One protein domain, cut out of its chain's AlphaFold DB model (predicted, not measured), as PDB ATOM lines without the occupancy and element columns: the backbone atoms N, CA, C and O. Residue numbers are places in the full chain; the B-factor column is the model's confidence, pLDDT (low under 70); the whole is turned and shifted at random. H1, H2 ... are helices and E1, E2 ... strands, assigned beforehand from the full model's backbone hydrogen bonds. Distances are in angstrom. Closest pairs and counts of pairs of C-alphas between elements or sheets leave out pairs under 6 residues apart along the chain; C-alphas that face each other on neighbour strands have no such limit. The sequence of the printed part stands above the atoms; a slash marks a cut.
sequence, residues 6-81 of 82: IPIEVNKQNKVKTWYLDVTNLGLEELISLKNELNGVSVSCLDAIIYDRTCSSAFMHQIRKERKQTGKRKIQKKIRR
ATOM      1  N   ILE A   6     211.225 203.668 253.413       87.75
ATOM      2  CA  ILE A   6     210.977 203.457 254.839       87.75
ATOM      3  C   ILE A   6     211.549 202.103 255.243       87.75
ATOM      4  O   ILE A   6     211.231 201.107 254.588       87.75
ATOM      5  N   PRO A   7     212.387 202.035 256.291       87.38
ATOM      6  CA  PRO A   7     212.875 200.764 256.795       87.38
ATOM      7  C   PRO A   7     211.732 199.998 257.467       87.38
ATOM      8  O   PRO A   7     210.989 200.561 258.265       87.38
ATOM      9  N   ILE A   8     211.610 198.711 257.155       86.69
ATOM     10  CA  ILE A   8     210.656 197.785 257.761       86.69
ATOM     11  C   ILE A   8     211.422 196.552 258.220       86.69
ATOM     12  O   ILE A   8     212.212 195.974 257.469       86.69
ATOM     13  N   GLU A   9     211.178 196.134 259.453       83.44
ATOM     14  CA  GLU A   9     211.716 194.889 259.981       83.44
ATOM     15  C   GLU A   9     210.828 193.717 259.569       83.44
ATOM     16  O   GLU A   9     209.650 193.647 259.912       83.44
ATOM     17  N   VAL A  10     211.408 192.777 258.828       80.94
ATOM     18  CA  VAL A  10     210.729 191.562 258.380       80.94
ATOM     19  C   VAL A  10     211.382 190.373 259.067       80.94
ATOM     20  O   VAL A  10     212.576 190.107 258.886       80.94
ATOM     21  N   ASN A  11     210.601 189.633 259.854       80.12
ATOM     22  CA  ASN A  11     211.071 188.399 260.467       80.12
ATOM     23  C   ASN A  11     210.910 187.245 259.471       80.12
ATOM     24  O   ASN A  11     209.795 186.818 259.168       80.12
ATOM     25  N   LYS A  12     212.026 186.745 258.934       77.88
ATOM     26  CA  LYS A  12     212.030 185.606 258.012       77.88
ATOM     27  C   LYS A  12     212.937 184.521 258.574       77.88
ATOM     28  O   LYS A  12     214.139 184.735 258.703       77.88
ATOM     29  N   GLN A  13     212.368 183.351 258.872       79.19
ATOM     30  CA  GLN A  13     213.111 182.178 259.360       79.19
ATOM     31  C   GLN A  13     213.996 182.494 260.589       79.19
ATOM     32  O   GLN A  13     215.195 182.222 260.578       79.19
ATOM     33  N   ASN A  14     213.422 183.103 261.636       80.00
ATOM     34  CA  ASN A  14     214.129 183.507 262.866       80.00
ATOM     35  C   ASN A  14     215.284 184.509 262.673       80.00
ATOM     36  O   ASN A  14     216.094 184.704 263.578       80.00
ATOM     37  N   LYS A  15     215.368 185.172 261.515       80.56
ATOM     38  CA  LYS A  15     216.298 186.278 261.280       80.56
ATOM     39  C   LYS A  15     215.513 187.541 260.961       80.56
ATOM     40  O   LYS A  15     214.755 187.583 259.990       80.56
ATOM     41  N   VAL A  16     215.742 188.578 261.762       81.12
ATOM     42  CA  VAL A  16     215.253 189.927 261.477       81.12
ATOM     43  C   VAL A  16     216.083 190.488 260.328       81.12
ATOM     44  O   VAL A  16     217.311 190.541 260.401       81.12
ATOM     45  N   LYS A  17     215.416 190.856 259.233       83.44
ATOM     46  CA  LYS A  17     216.027 191.569 258.109       83.44
ATOM     47  C   LYS A  17     215.337 192.911 257.932       83.44
ATOM     48  O   LYS A  17     214.114 192.982 257.964       83.44
ATOM     49  N   THR A  18     216.123 193.949 257.681       86.56
ATOM     50  CA  THR A  18     215.602 195.273 257.338       86.56
ATOM     51  C   THR A  18     215.378 195.352 255.835       86.56
ATOM     52  O   THR A  18     216.310 195.158 255.052       86.56
ATOM     53  N   TRP A  19     214.138 195.588 255.427       88.44
ATOM     54  CA  TRP A  19     213.751 195.867 254.045       88.44
ATOM     55  C   TRP A  19     213.392 197.346 253.916       88.44
ATOM     56  O   TRP A  19     213.096 197.993 254.914       88.44
ATOM     57  N   TYR A  20     213.425 197.882 252.700       87.81
ATOM     58  CA  TYR A  20     213.050 199.269 252.436       87.81
ATOM     59  C   TYR A  20     211.818 199.298 251.540       87.81
ATOM     60  O   TYR A  20     211.854 198.780 250.425       87.81
ATOM     61  N   LEU A  21     210.732 199.889 252.033       87.62
ATOM     62  CA  LEU A  21     209.493 200.061 251.283       87.62
ATOM     63  C   LEU A  21     209.479 201.429 250.608       87.62
ATOM     64  O   LEU A  21     209.680 202.444 251.273       87.62
ATOM     65  N   ASP A  22     209.216 201.449 249.304       88.44
ATOM     66  CA  ASP A  22     208.997 202.680 248.545       88.44
ATOM     67  C   ASP A  22     207.563 203.181 248.750       88.44
ATOM     68  O   ASP A  22     206.603 202.486 248.411       88.44
ATOM     69  N   VAL A  23     207.412 204.393 249.280       86.94
ATOM     70  CA  VAL A  23     206.099 205.019 249.498       86.94
ATOM     71  C   VAL A  23     205.831 206.212 248.580       86.94
ATOM     72  O   VAL A  23     204.904 206.994 248.814       86.94
ATOM     73  N   THR A  24     206.624 206.384 247.519       85.06
ATOM     74  CA  THR A  24     206.540 207.543 246.613       85.06
ATOM     75  C   THR A  24     205.134 207.740 246.049       85.06
ATOM     76  O   THR A  24     204.650 208.871 246.024       85.06
ATOM     77  N   ASN A  25     204.460 206.647 245.685       84.12
ATOM     78  CA  ASN A  25     203.144 206.679 245.047       84.12
ATOM     79  C   ASN A  25     201.965 206.530 246.018       84.12
ATOM     80  O   ASN A  25     200.825 206.619 245.574       84.12
ATOM     81  N   LEU A  26     202.211 206.312 247.315       85.50
ATOM     82  CA  LEU A  26     201.120 206.172 248.284       85.50
ATOM     83  C   LEU A  26     200.407 207.511 248.508       85.50
ATOM     84  O   LEU A  26     201.040 208.566 248.484       85.50
ATOM     85  N   GLY A  27     199.106 207.490 248.764       83.88
ATOM     86  CA  GLY A  27     198.331 208.647 249.212       83.88
ATOM     87  C   GLY A  27     198.573 208.996 250.686       83.88
ATOM     88  O   GLY A  27     199.170 208.231 251.439       83.88
ATOM     89  N   LEU A  28     198.091 210.162 251.134       84.12
ATOM     90  CA  LEU A  28     198.177 210.556 252.551       84.12
ATOM     91  C   LEU A  28     197.412 209.595 253.472       84.12
ATOM     92  O   LEU A  28     197.917 209.252 254.534       84.12
ATOM     93  N   GLU A  29     196.225 209.147 253.061       85.44
ATOM     94  CA  GLU A  29     195.430 208.179 253.829       85.44
ATOM     95  C   GLU A  29     196.140 206.828 253.935       85.44
ATOM     96  O   GLU A  29     196.214 206.255 255.018       85.44
ATOM     97  N   GLU A  30     196.741 206.361 252.841       87.19
ATOM     98  CA  GLU A  30     197.503 205.111 252.815       87.19
ATOM     99  C   GLU A  30     198.730 205.183 253.727       87.19
ATOM    100  O   GLU A  30     198.981 204.244 254.474       87.19
ATOM    101  N   LEU A  31     199.455 206.310 253.745       87.56
ATOM    102  CA  LEU A  31     200.568 206.521 254.676       87.56
ATOM    103  C   LEU A  31     200.123 206.492 256.146       87.56
ATOM    104  O   LEU A  31     200.842 205.961 256.991       87.56
ATOM    105  N   ILE A  32     198.957 207.066 256.461       86.38
ATOM    106  CA  ILE A  32     198.396 207.061 257.821       86.38
ATOM    107  C   ILE A  32     197.987 205.641 258.225       86.38
ATOM    108  O   ILE A  32     198.269 205.227 259.348       86.38
ATOM    109  N   SER A  33     197.371 204.879 257.321       87.56
ATOM    110  CA  SER A  33     197.047 203.470 257.568       87.56
ATOM    111  C   SER A  33     198.311 202.637 257.784       87.56
ATOM    112  O   SER A  33     198.404 201.924 258.780       87.56
ATOM    113  N   LEU A  34     199.329 202.817 256.934       87.12
ATOM    114  CA  LEU A  34     200.616 202.122 257.042       87.12
ATOM    115  C   LEU A  34     201.318 202.422 258.378       87.12
ATOM    116  O   LEU A  34     201.957 201.551 258.961       87.12
ATOM    117  N   LYS A  35     201.165 203.646 258.897       85.88
ATOM    118  CA  LYS A  35     201.685 204.040 260.214       85.88
ATOM    119  C   LYS A  35     201.085 203.219 261.352       85.88
ATOM    120  O   LYS A  35     201.797 202.937 262.306       85.88
ATOM    121  N   ASN A  36     199.810 202.849 261.266       84.69
ATOM    122  CA  ASN A  36     199.146 202.074 262.317       84.69
ATOM    123  C   ASN A  36     199.571 200.599 262.320       84.69
ATOM    124  O   ASN A  36     199.452 199.931 263.344       84.69
ATOM    125  N   GLU A  37     200.051 200.093 261.184       84.31
ATOM    126  CA  GLU A  37     200.509 198.707 261.030       84.31
ATOM    127  C   GLU A  37     201.999 198.535 261.359       84.31
ATOM    128  O   GLU A  37     202.441 197.439 261.706       84.31
ATOM    129  N   LEU A  38     202.782 199.612 261.260       82.94
ATOM    130  CA  LEU A  38     204.218 199.603 261.515       82.94
ATOM    131  C   LEU A  38     204.558 200.129 262.911       82.94
ATOM    132  O   LEU A  38     203.881 200.986 263.462       82.94
ATOM    133  N   ASN A  39     205.678 199.656 263.456       77.00
ATOM    134  CA  ASN A  39     206.206 200.094 264.747       77.00
ATOM    135  C   ASN A  39     207.675 200.535 264.630       77.00
ATOM    136  O   ASN A  39     208.361 200.236 263.648       77.00
ATOM    137  N   GLY A  40     208.158 201.263 265.640       77.50
ATOM    138  CA  GLY A  40     209.570 201.637 265.772       77.50
ATOM    139  C   GLY A  40     210.043 202.708 264.780       77.50
ATOM    140  O   GLY A  40     209.343 203.685 264.512       77.50
ATOM    141  N   VAL A  41     211.255 202.535 264.244       75.69
ATOM    142  CA  VAL A  41     211.939 203.517 263.373       75.69
ATOM    143  C   VAL A  41     211.115 203.859 262.122       75.69
ATOM    144  O   VAL A  41     211.065 205.015 261.702       75.69
ATOM    145  N   SER A  42     210.391 202.875 261.590       80.69
ATOM    146  CA  SER A  42     209.465 202.987 260.459       80.69
ATOM    147  C   SER A  42     208.428 204.107 260.643       80.69
ATOM    148  O   SER A  42     208.143 204.860 259.712       80.69
ATOM    149  N   VAL A  43     207.904 204.257 261.865       83.06
ATOM    150  CA  VAL A  43     206.876 205.253 262.217       83.06
ATOM    151  C   VAL A  43     207.439 206.669 262.155       83.06
ATOM    152  O   VAL A  43     206.806 207.565 261.606       83.06
ATOM    153  N   SER A  44     208.660 206.863 262.659       84.31
ATOM    154  CA  SER A  44     209.320 208.176 262.641       84.31
ATOM    155  C   SER A  44     209.632 208.631 261.211       84.31
ATOM    156  O   SER A  44     209.465 209.804 260.875       84.31
ATOM    157  N   CYS A  45     210.031 207.699 260.340       85.06
ATOM    158  CA  CYS A  45     210.221 207.976 258.915       85.06
ATOM    159  C   CYS A  45     208.899 208.325 258.213       85.06
ATOM    160  O   CYS A  45     208.859 209.277 257.432       85.06
ATOM    161  N   LEU A  46     207.812 207.604 258.516       86.75
ATOM    162  CA  LEU A  46     206.476 207.923 258.004       86.75
ATOM    163  C   LEU A  46     206.014 209.315 258.438       86.75
ATOM    164  O   LEU A  46     205.520 210.069 257.602       86.75
ATOM    165  N   ASP A  47     206.209 209.681 259.704       85.50
ATOM    166  CA  ASP A  47     205.813 210.992 260.221       85.50
ATOM    167  C   ASP A  47     206.525 212.136 259.493       85.50
ATOM    168  O   ASP A  47     205.882 213.119 259.121       85.50
ATOM    169  N   ALA A  48     207.819 211.991 259.194       84.81
ATOM    170  CA  ALA A  48     208.558 212.977 258.408       84.81
ATOM    171  C   ALA A  48     208.012 213.117 256.973       84.81
ATOM    172  O   ALA A  48     207.884 214.231 256.461       84.81
ATOM    173  N   ILE A  49     207.646 212.002 256.329       86.06
ATOM    174  CA  ILE A  49     207.087 211.997 254.967       86.06
ATOM    175  C   ILE A  49     205.673 212.595 254.949       86.06
ATOM    176  O   ILE A  49     205.348 213.400 254.072       86.06
ATOM    177  N   ILE A  50     204.828 212.235 255.919       85.56
ATOM    178  CA  ILE A  50     203.482 212.799 256.080       85.56
ATOM    179  C   ILE A  50     203.578 214.306 256.334       85.56
ATOM    180  O   ILE A  50     202.857 215.086 255.706       85.56
ATOM    181  N   TYR A  51     204.493 214.735 257.205       84.75
ATOM    182  CA  TYR A  51     204.728 216.148 257.483       84.75
ATOM    183  C   TYR A  51     205.148 216.909 256.221       84.75
ATOM    184  O   TYR A  51     204.530 217.907 255.867       84.75
ATOM    185  N   ASP A  52     206.127 216.403 255.474       82.88
ATOM    186  CA  ASP A  52     206.584 217.046 254.239       82.88
ATOM    187  C   ASP A  52     205.465 217.158 253.180       82.88
ATOM    188  O   ASP A  52     205.324 218.183 252.507       82.88
ATOM    189  N   ARG A  53     204.596 216.143 253.075       79.50
ATOM    190  CA  ARG A  53     203.444 216.161 252.156       79.50
ATOM    191  C   ARG A  53     202.338 217.113 252.597       79.50
ATOM    192  O   ARG A  53     201.742 217.776 251.750       79.50
ATOM    193  N   THR A  54     202.075 217.211 253.895       79.00
ATOM    194  CA  THR A  54     201.050 218.117 254.445       79.00
ATOM    195  C   THR A  54     201.524 219.569 254.515       79.00
ATOM    196  O   THR A  54     200.725 220.487 254.340       79.00
ATOM    197  N   CYS A  55     202.822 219.809 254.689       76.12
ATOM    198  CA  CYS A  55     203.414 221.145 254.623       76.12
ATOM    199  C   CYS A  55     203.709 221.614 253.193       76.12
ATOM    200  O   CYS A  55     204.073 222.775 252.992       76.12
ATOM    201  N   SER A  56     203.499 220.761 252.186       75.69
ATOM    202  CA  SER A  56     203.572 221.162 250.784       75.69
ATOM    203  C   SER A  56     202.621 222.326 250.493       75.69
ATOM    204  O   SER A  56     201.436 222.308 250.847       75.69
ATOM    205  N   SER A  57     203.128 223.340 249.787       71.56
ATOM    206  CA  SER A  57     202.344 224.506 249.371       71.56
ATOM    207  C   SER A  57     201.091 224.097 248.590       71.56
ATOM    208  O   SER A  57     200.024 224.675 248.803       71.56
ATOM    209  N   ALA A  58     201.183 223.060 247.753       73.38
ATOM    210  CA  ALA A  58     200.064 222.520 246.985       73.38
ATOM    211  C   ALA A  58     198.934 222.000 247.891       73.38
ATOM    212  O   ALA A  58     197.772 222.365 247.697       73.38
ATOM    213  N   PHE A  59     199.282 221.228 248.925       72.88
ATOM    214  CA  PHE A  59     198.320 220.708 249.898       72.88
ATOM    215  C   PHE A  59     197.662 221.847 250.690       72.88
ATOM    216  O   PHE A  59     196.435 221.940 250.774       72.88
ATOM    217  N   MET A  60     198.457 222.805 251.174       76.75
ATOM    218  CA  MET A  60     197.941 223.989 251.875       76.75
ATOM    219  C   MET A  60     197.014 224.840 250.990       76.75
ATOM    220  O   MET A  60     196.004 225.376 251.462       76.75
ATOM    221  N   HIS A  61     197.314 224.953 249.694       78.19
ATOM    222  CA  HIS A  61     196.444 225.612 248.719       78.19
ATOM    223  C   HIS A  61     195.121 224.865 248.516       78.19
ATOM    224  O   HIS A  61     194.073 225.518 248.442       78.19
ATOM    225  N   GLN A  62     195.145 223.532 248.463       79.75
ATOM    226  CA  GLN A  62     193.948 222.699 248.348       79.75
ATOM    227  C   GLN A  62     193.035 222.859 249.573       79.75
ATOM    228  O   GLN A  62     191.871 223.232 249.414       79.75
ATOM    229  N   ILE A  63     193.583 222.750 250.788       78.56
ATOM    230  CA  ILE A  63     192.839 222.964 252.043       78.56
ATOM    231  C   ILE A  63     192.206 224.364 252.086       78.56
ATOM    232  O   ILE A  63     191.046 224.535 252.475       78.56
ATOM    233  N   ARG A  64     192.931 225.403 251.647       80.00
ATOM    234  CA  ARG A  64     192.378 226.768 251.554       80.00
ATOM    235  C   ARG A  64     191.226 226.863 250.550       80.00
ATOM    236  O   ARG A  64     190.253 227.569 250.830       80.00
ATOM    237  N   LYS A  65     191.306 226.192 249.395       82.62
ATOM    238  CA  LYS A  65     190.215 226.159 248.401       82.62
ATOM    239  C   LYS A  65     188.970 225.468 248.962       82.62
ATOM    240  O   LYS A  65     187.878 226.029 248.855       82.62
ATOM    241  N   GLU A  66     189.132 224.321 249.616       77.19
ATOM    242  CA  GLU A  66     188.031 223.572 250.235       77.19
ATOM    243  C   GLU A  66     187.342 224.367 251.353       77.19
ATOM    244  O   GLU A  66     186.109 224.457 251.384       77.19
ATOM    245  N   ARG A  67     188.115 225.043 252.218       72.69
ATOM    246  CA  ARG A  67     187.577 225.947 253.256       72.69
ATOM    247  C   ARG A  67     186.784 227.112 252.660       72.69
ATOM    248  O   ARG A  67     185.713 227.459 253.161       72.69
ATOM    249  N   LYS A  68     187.260 227.707 251.559       75.50
ATOM    250  CA  LYS A  68     186.521 228.766 250.845       75.50
ATOM    251  C   LYS A  68     185.212 228.238 250.244       75.50
ATOM    252  O   LYS A  68     184.198 228.930 250.321       75.50
ATOM    253  N   GLN A  69     185.199 227.032 249.675       71.00
ATOM    254  CA  GLN A  69     183.974 226.425 249.135       71.00
ATOM    255  C   GLN A  69     182.950 226.083 250.227       71.00
ATOM    256  O   GLN A  69     181.765 226.389 250.076       71.00
ATOM    257  N   THR A  70     183.383 225.495 251.344       64.50
ATOM    258  CA  THR A  70     182.491 225.187 252.477       64.50
ATOM    259  C   THR A  70     181.931 226.453 253.128       64.50
ATOM    260  O   THR A  70     180.738 226.496 253.430       64.50
ATOM    261  N   GLY A  71     182.735 227.512 253.267       64.38
ATOM    262  CA  GLY A  71     182.264 228.827 253.720       64.38
ATOM    263  C   GLY A  71     181.179 229.414 252.808       64.38
ATOM    264  O   GLY A  71     180.117 229.809 253.289       64.38
ATOM    265  N   LYS A  72     181.387 229.376 251.482       62.81
ATOM    266  CA  LYS A  72     180.381 229.809 250.494       62.81
ATOM    267  C   LYS A  72     179.080 229.002 250.593       62.81
ATOM    268  O   LYS A  72     178.007 229.598 250.621       62.81
ATOM    269  N   ARG A  73     179.155 227.670 250.731       60.75
ATOM    270  CA  ARG A  73     177.973 226.803 250.929       60.75
ATOM    271  C   ARG A  73     177.202 227.138 252.213       60.75
ATOM    272  O   ARG A  73     175.972 227.143 252.192       60.75
ATOM    273  N   LYS A  74     177.895 227.440 253.320       62.00
ATOM    274  CA  LYS A  74     177.253 227.859 254.583       62.00
ATOM    275  C   LYS A  74     176.529 229.202 254.439       62.00
ATOM    276  O   LYS A  74     175.395 229.318 254.897       62.00
ATOM    277  N   ILE A  75     177.138 230.180 253.763       59.88
ATOM    278  CA  ILE A  75     176.520 231.493 253.492       59.88
ATOM    279  C   ILE A  75     175.280 231.332 252.603       59.88
ATOM    280  O   ILE A  75     174.216 231.849 252.931       59.88
ATOM    281  N   GLN A  76     175.378 230.541 251.533       60.00
ATOM    282  CA  GLN A  76     174.267 230.306 250.610       60.00
ATOM    283  C   GLN A  76     173.071 229.627 251.303       60.00
ATOM    284  O   GLN A  76     171.935 230.044 251.099       60.00
ATOM    285  N   LYS A  77     173.310 228.645 252.190       59.69
ATOM    286  CA  LYS A  77     172.254 228.041 253.029       59.69
ATOM    287  C   LYS A  77     171.615 229.036 254.004       59.69
ATOM    288  O   LYS A  77     170.435 228.894 254.299       59.69
ATOM    289  N   LYS A  78     172.367 230.024 254.506       59.97
ATOM    290  CA  LYS A  78     171.842 231.066 255.406       59.97
ATOM    291  C   LYS A  78     170.945 232.061 254.660       59.97
ATOM    292  O   LYS A  78     169.931 232.474 255.204       59.97
ATOM    293  N   ILE A  79     171.290 232.390 253.412       65.44
ATOM    294  CA  ILE A  79     170.507 233.297 252.553       65.44
ATOM    295  C   ILE A  79     169.204 232.637 252.068       65.44
ATOM    296  O   ILE A  79     168.187 233.310 251.966       65.44
ATOM    297  N   ARG A  80     169.200 231.320 251.823       59.47
ATOM    298  CA  ARG A  80     168.041 230.575 251.288       59.47
ATOM    299  C   ARG A  80     166.928 230.254 252.304       59.47
ATOM    300  O   ARG A  80     165.973 229.589 251.930       59.47
ATOM    301  N   ARG A  81     167.054 230.663 253.575       56.78
ATOM    302  CA  ARG A  81     166.039 230.454 254.636       56.78
ATOM    303  C   ARG A  81     165.043 231.624 254.736       56.78
ATOM    304  O   ARG A  81     164.799 232.123 255.832       56.78
TER     305      ARG A  81
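What this domain is: This is residues 6 to 81 of the 82 residues of an uncharacterized protein of Clostridium sp. CAG:302 (UniProt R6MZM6). A strand hairpin, E1 and E2, lies at one end, a helical hairpin, H1 and H2, sits in the middle, and H3 makes a long arm at the other end, where residues 55 to 62 and 64 to 81 stick out. The 76 printed residues hold E1, E2, H1, H2, H3 in that order, an antiparallel sheet and a mixed class. The whole is extended, radius of gyration of the C-alphas 19.4 A, spanning 68 by 24 by 18 A.

Where its parts are: Find C-alpha 6 at (210.977, 203.457, 254.839), where E1, residues 6 to 12, begins; E2 is residues 15 to 22, 22.0 A. Next come H1, residues 28 to 37, and H2, residues 41 to 54, 20.3 A. H3, residues 57 to 79, runs 33.2 A to C-alpha 79 at (170.507, 233.297, 252.553).

How they stand to each other: Across E1 and E2, antiparallel at 146 degrees, find N 8 and O 19 within hydrogen-bond range, 2.8 A. The closest C-alphas of E1 and H2, Pro 7 and Ser 42, are 5.5 A apart. H2 touches H1 at a shallow tilt of 15 degrees, opposite ways; their closest C-alphas, Lys 35 and Val 43, are 5.7 A apart. H3 is close but not clearly touching H2, C-alphas of Thr 54 and Met 60 closest at 7.1 A. Every O i to N i+4 pair in H1, H2 and H3 is within hydrogen-bond range.

The domain as a whole: The farthest C-alphas, Asn 14 and Arg 81, are 67.7 A apart. The printed part has no cut, its four links are tight, and residues 70 to 81 have pLDDT under 70.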